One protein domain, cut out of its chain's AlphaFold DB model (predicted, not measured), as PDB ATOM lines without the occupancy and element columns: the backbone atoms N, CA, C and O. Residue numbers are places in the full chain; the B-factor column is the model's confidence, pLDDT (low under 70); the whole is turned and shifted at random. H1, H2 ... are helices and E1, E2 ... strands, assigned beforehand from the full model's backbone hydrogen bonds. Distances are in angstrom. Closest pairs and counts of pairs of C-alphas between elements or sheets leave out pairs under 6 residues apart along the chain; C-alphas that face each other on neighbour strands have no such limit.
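This is residues 4 to 45 of the 166 residues of the protein "Hypothetical protein" of Adineta steineri (UniProt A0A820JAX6). A loose, open loop of chain is pinched together by one short ladder of two antiparallel strands, E1 and E2, side by side. At one end of the ladder the chain makes a wide turn that holds the small helix H2; beyond the other end, residues 10 to 20 make a long curve, and the short helix H1 before it lies off to one side, away from E2 and H2. The printed part has 42 residues, with two named helices and two named strands in the order H1, E1, H2, E2. The class is mixed, helices and strands, though under half of the residues are in named elements. The whole is loose, with a radius of gyration of the C-alphas of 11.8 A, and elongated, spanning 32 by 20 by 14 A.

H1, residues 4 to 9, comes first along the printed part. A long link of 11 residues joins it to E1, residues 21 to 23. After a tight link comes H2, residues 27 to 31, and a short link of six residues then runs to E2, residues 38 to 40. E1 and E2 are antiparallel neighbours, with 149 degrees between their directions. C-alphas 22 and 39 face each other at 4.9 A. N 21 is within hydrogen-bond range of O 40 at 2.9 A, and N 38 of O 23 at 2.8 A. H1 is apart from both H2 and E2. In H2 every O i to N i+4 pair is within hydrogen-bond range; in H1 0 of 2 are, beside 1 of 3 O i to N i+3 pairs.

H1 begins at C-alpha 4 at (5.409, -17.863, 21.672) and is 9.6 A long from Lys 4 to Tyr 9. E1, Leu 21 to Ser 23, starts at C-alpha 21 at (14.825, -12.099, 9.180) and measures 6.5 A. H2, Lys 27 to Arg 31, measures 6.4 A. E2, Leu 38 to Leu 40, measures 6.3 A and ends at C-alpha 40 at (13.252, -11.947, 13.872).

The two C-alphas farthest apart are those of Glu 14 and Arg 31, at 32.7 A. The first and last printed C-alphas, of Lys 4 and Cys 45, are 17.4 A apart. The printed part has no cut, and the link from H1 to E1 is long. The mean pLDDT of the printed part is 83.9; residues 4 to 7 and residue 35 are under 70, and H1 has a mean of 63.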
ATOM      1  N   LYS A   4       4.652 -18.115  20.425       47.62
ATOM      2  CA  LYS A   4       5.409 -17.863  21.672       47.62
ATOM      3  C   LYS A   4       6.031 -16.463  21.791       47.62
ATOM      4  O   LYS A   4       6.182 -15.986  22.912       47.62
ATOM      5  N   SER A   5       6.369 -15.791  20.688       50.84
ATOM      6  CA  SER A   5       7.078 -14.497  20.738       50.84
ATOM      7  C   SER A   5       6.166 -13.329  21.139       50.84
ATOM      8  O   SER A   5       6.569 -12.478  21.927       50.84
ATOM      9  N   VAL A   6       4.914 -13.347  20.672       53.25
ATOM     10  CA  VAL A   6       3.891 -12.310  20.919       53.25
ATOM     11  C   VAL A   6       3.491 -12.259  22.402       53.25
ATOM     12  O   VAL A   6       3.363 -11.185  22.983       53.25
ATOM     13  N   MET A   7       3.389 -13.419  23.062       60.91
ATOM     14  CA  MET A   7       2.967 -13.518  24.471       60.91
ATOM     15  C   MET A   7       4.023 -13.012  25.466       60.91
ATOM     16  O   MET A   7       3.675 -12.584  26.562       60.91
ATOM     17  N   ARG A   8       5.313 -13.061  25.105       79.50
ATOM     18  CA  ARG A   8       6.409 -12.681  26.012       79.50
ATOM     19  C   ARG A   8       6.513 -11.170  26.211       79.50
ATOM     20  O   ARG A   8       6.820 -10.741  27.316       79.50
ATOM     21  N   TYR A   9       6.274 -10.399  25.151       85.69
ATOM     22  CA  TYR A   9       6.429  -8.939  25.154       85.69
ATOM     23  C   TYR A   9       5.106  -8.183  24.983       85.69
ATOM     24  O   TYR A   9       5.115  -6.961  25.025       85.69
ATOM     25  N   GLN A  10       3.982  -8.894  24.815       86.62
ATOM     26  CA  GLN A  10       2.634  -8.313  24.700       86.62
ATOM     27  C   GLN A  10       2.510  -7.298  23.547       86.62
ATOM     28  O   GLN A  10       1.721  -6.359  23.606       86.62
ATOM     29  N   LEU A  11       3.279  -7.511  22.477       88.38
ATOM     30  CA  LEU A  11       3.247  -6.701  21.260       88.38
ATOM     31  C   LEU A  11       2.328  -7.359  20.234       88.38
ATOM     32  O   LEU A  11       2.397  -8.572  20.043       88.38
ATOM     33  N   LYS A  12       1.478  -6.574  19.567       89.50
ATOM     34  CA  LYS A  12       0.605  -7.054  18.489       89.50
ATOM     35  C   LYS A  12       1.341  -6.955  17.153       89.50
ATOM     36  O   LYS A  12       1.816  -5.879  16.820       89.50
ATOM     37  N   ILE A  13       1.376  -8.059  16.408       91.81
ATOM     38  CA  ILE A  13       1.902  -8.094  15.038       91.81
ATOM     39  C   ILE A  13       0.812  -7.639  14.076       91.81
ATOM     40  O   ILE A  13      -0.293  -8.193  14.110       91.81
ATOM     41  N   GLU A  14       1.104  -6.639  13.247       94.31
ATOM     42  CA  GLU A  14       0.129  -6.083  12.304       94.31
ATOM     43  C   GLU A  14       0.127  -6.863  10.989       94.31
ATOM     44  O   GLU A  14      -0.927  -7.342  10.560       94.31
ATOM     45  N   ASP A  15       1.302  -7.079  10.392       94.06
ATOM     46  CA  ASP A  15       1.440  -7.881   9.176       94.06
ATOM     47  C   ASP A  15       1.843  -9.322   9.508       94.06
ATOM     48  O   ASP A  15       3.013  -9.672   9.644       94.06
ATOM     49  N   THR A  16       0.861 -10.213   9.607       91.56
ATOM     50  CA  THR A  16       1.126 -11.641   9.867       91.56
ATOM     51  C   THR A  16       1.715 -12.404   8.673       91.56
ATOM     52  O   THR A  16       2.111 -13.559   8.832       91.56
ATOM     53  N   THR A  17       1.776 -11.778   7.494       94.94
ATOM     54  CA  THR A  17       2.307 -12.361   6.252       94.94
ATOM     55  C   THR A  17       3.725 -11.903   5.920       94.94
ATOM     56  O   THR A  17       4.315 -12.406   4.961       94.94
ATOM     57  N   GLN A  18       4.297 -11.005   6.727       95.06
ATOM     58  CA  GLN A  18       5.657 -10.518   6.535       95.06
ATOM     59  C   GLN A  18       6.695 -11.658   6.594       95.06
ATOM     60  O   GLN A  18       6.526 -12.630   7.342       95.06
ATOM     61  N   PRO A  19       7.799 -11.558   5.831       95.62
ATOM     62  CA  PRO A  19       8.902 -12.508   5.937       95.62
ATOM     63  C   PRO A  19       9.582 -12.419   7.311       95.62
ATOM     64  O   PRO A  19       9.411 -11.451   8.043       95.62
ATOM     65  N   LEU A  20      10.409 -13.407   7.656       95.06
ATOM     66  CA  LEU A  20      11.235 -13.371   8.868       95.06
ATOM     67  C   LEU A  20      12.700 -13.119   8.507       95.06
ATOM     68  O   LEU A  20      13.230 -13.726   7.575       95.06
ATOM     69  N   LEU A  21      13.376 -12.269   9.280       94.38
ATOM     70  CA  LEU A  21      14.825 -12.099   9.180       94.38
ATOM     71  C   LEU A  21      15.518 -13.247   9.912       94.38
ATOM     72  O   LEU A  21      15.169 -13.578  11.045       94.38
ATOM     73  N   ILE A  22      16.529 -13.844   9.285       92.81
ATOM     74  CA  ILE A  22      17.290 -14.949   9.869       92.81
ATOM     75  C   ILE A  22      18.643 -14.426  10.345       92.81
ATOM     76  O   ILE A  22      19.520 -14.114   9.540       92.81
ATOM     77  N   SER A  23      18.838 -14.395  11.661       89.62
ATOM     78  CA  SER A  23      20.130 -14.117  12.282       89.62
ATOM     79  C   SER A  23      20.797 -15.416  12.737       89.62
ATOM     80  O   SER A  23      20.178 -16.300  13.336       89.62
ATOM     81  N   LYS A  24      22.089 -15.567  12.439       88.44
ATOM     82  CA  LYS A  24      22.855 -16.745  12.861       88.44
ATOM     83  C   LYS A  24      23.081 -16.677  14.370       88.44
ATOM     84  O   LYS A  24      23.648 -15.703  14.856       88.44
ATOM     85  N   ALA A  25      22.711 -17.738  15.088       82.88
ATOM     86  CA  ALA A  25      22.963 -17.839  16.523       82.88
ATOM     87  C   ALA A  25      24.448 -17.627  16.841       82.88
ATOM     88  O   ALA A  25      25.325 -18.324  16.308       82.88
ATOM     89  N   SER A  26      24.713 -16.674  17.732       80.56
ATOM     90  CA  SER A  26      26.051 -16.390  18.225       80.56
ATOM     91  C   SER A  26      26.562 -17.545  19.095       80.56
ATOM     92  O   SER A  26      25.817 -18.432  19.524       80.56
ATOM     93  N   LYS A  27      27.859 -17.534  19.427       80.94
ATOM     94  CA  LYS A  27      28.427 -18.503  20.383       80.94
ATOM     95  C   LYS A  27      27.721 -18.448  21.748       80.94
ATOM     96  O   LYS A  27      27.629 -19.477  22.414       80.94
ATOM     97  N   LYS A  28      27.229 -17.271  22.153       79.94
ATOM     98  CA  LYS A  28      26.496 -17.068  23.410       79.94
ATOM     99  C   LYS A  28      25.127 -17.749  23.365       79.94
ATOM    100  O   LYS A  28      24.792 -18.463  24.302       79.94
ATOM    101  N   ASP A  29      24.403 -17.623  22.255       78.25
ATOM    102  CA  ASP A  29      23.067 -18.219  22.085       78.25
ATOM    103  C   ASP A  29      23.124 -19.746  22.103       78.25
ATOM    104  O   ASP A  29      22.344 -20.406  22.792       78.25
ATOM    105  N   ARG A  30      24.139 -20.320  21.446       79.81
ATOM    106  CA  ARG A  30      24.387 -21.769  21.477       79.81
ATOM    107  C   ARG A  30      24.655 -22.275  22.895       79.81
ATOM    108  O   ARG A  30      24.133 -23.317  23.275       79.81
ATOM    109  N   ARG A  31      25.444 -21.530  23.683       80.00
ATOM    110  CA  ARG A  31      25.721 -21.847  25.097       80.00
ATOM    111  C   ARG A  31      24.479 -21.703  25.980       80.00
ATOM    112  O   ARG A  31      24.336 -22.460  26.928       80.00
ATOM    113  N   ALA A  32      23.575 -20.786  25.641       80.06
ATOM    114  CA  ALA A  32      22.289 -20.601  26.314       80.06
ATOM    115  C   ALA A  32      21.215 -21.630  25.893       80.06
ATOM    116  O   ALA A  32      20.046 -21.475  26.242       80.06
ATOM    117  N   GLY A  33      21.581 -22.673  25.136       77.00
ATOM    118  CA  GLY A  33      20.658 -23.728  24.713       77.00
ATOM    119  C   GLY A  33      19.787 -23.364  23.507       77.00
ATOM    120  O   GLY A  33      18.798 -24.045  23.252       77.00
ATOM    121  N   GLN A  34      20.145 -22.321  22.748       71.12
ATOM    122  CA  GLN A  34      19.492 -21.930  21.492       71.12
ATOM    123  C   GLN A  34      20.445 -22.177  20.307       71.12
ATOM    124  O   GLN A  34      21.104 -21.256  19.823       71.12
ATOM    125  N   PRO A  35      20.589 -23.436  19.846       67.69
ATOM    126  CA  PRO A  35      21.552 -23.780  18.801       67.69
ATOM    127  C   PRO A  35      21.111 -23.362  17.388       67.69
ATOM    128  O   PRO A  35      21.947 -23.308  16.484       67.69
ATOM    129  N   GLY A  36      19.815 -23.099  17.189       78.69
ATOM    130  CA  GLY A  36      19.214 -22.802  15.888       78.69
ATOM    131  C   GLY A  36      19.257 -21.319  15.499       78.69
ATOM    132  O   GLY A  36      19.494 -20.465  16.350       78.69
ATOM    133  N   PRO A  37      19.033 -20.994  14.213       84.00
ATOM    134  CA  PRO A  37      18.957 -19.611  13.753       84.00
ATOM    135  C   PRO A  37      17.844 -18.830  14.471       84.00
ATOM    136  O   PRO A  37      16.748 -19.349  14.685       84.00
ATOM    137  N   LEU A  38      18.126 -17.571  14.809       88.12
ATOM    138  CA  LEU A  38      17.165 -16.642  15.393       88.12
ATOM    139  C   LEU A  38      16.301 -16.058  14.275       88.12
ATOM    140  O   LEU A  38      16.819 -15.437  13.350       88.12
ATOM    141  N   MET A  39      14.991 -16.261  14.371       90.62
ATOM    142  CA  MET A  39      14.016 -15.683  13.449       90.62
ATOM    143  C   MET A  39      13.448 -14.405  14.068       90.62
ATOM    144  O   MET A  39      12.822 -14.460  15.128       90.62
ATOM    145  N   LEU A  40      13.697 -13.265  13.428       91.69
ATOM    146  CA  LEU A  40      13.252 -11.947  13.872       91.69
ATOM    147  C   LEU A  40      12.105 -11.465  12.984       91.69
ATOM    148  O   LEU A  40      12.095 -11.721  11.781       91.69
ATOM    149  N   ILE A  41      11.151 -10.764  13.586       93.94
ATOM    150  CA  ILE A  41      10.020 -10.157  12.883       93.94
ATOM    151  C   ILE A  41      10.477  -8.765  12.403       93.94
ATOM    152  O   ILE A  41      10.831  -7.953  13.264       93.94
ATOM    153  N   PRO A  42      10.516  -8.487  11.084       95.19
ATOM    154  CA  PRO A  42      11.002  -7.220  10.537       95.19
ATOM    155  C   PRO A  42      10.338  -5.977  11.127       95.19
ATOM    156  O   PRO A  42      11.044  -5.025  11.430       95.19
ATOM    157  N   GLU A  43       9.021  -5.989  11.351       94.62
ATOM    158  CA  GLU A  43       8.300  -4.823  11.894       94.62
ATOM    159  C   GLU A  43       8.775  -4.415  13.306       94.62
ATOM    160  O   GLU A  43       8.570  -3.284  13.733       94.62
ATOM    161  N   LEU A  44       9.409  -5.339  14.041       93.62
ATOM    162  CA  LEU A  44       9.951  -5.111  15.384       93.62
ATOM    163  C   LEU A  44      11.458  -4.820  15.362       93.62
ATOM    164  O   LEU A  44      12.092  -4.754  16.417       93.62
ATOM    165  N   CYS A  45      12.050  -4.705  14.175       93.00
ATOM    166  CA  CYS A  45      13.471  -4.461  13.985       93.00
ATOM    167  C   CYS A  45      13.696  -3.042  13.468       93.00
ATOM    168  O   CYS A  45      13.027  -2.587  12.546       93.00
TER     169      CYS A  45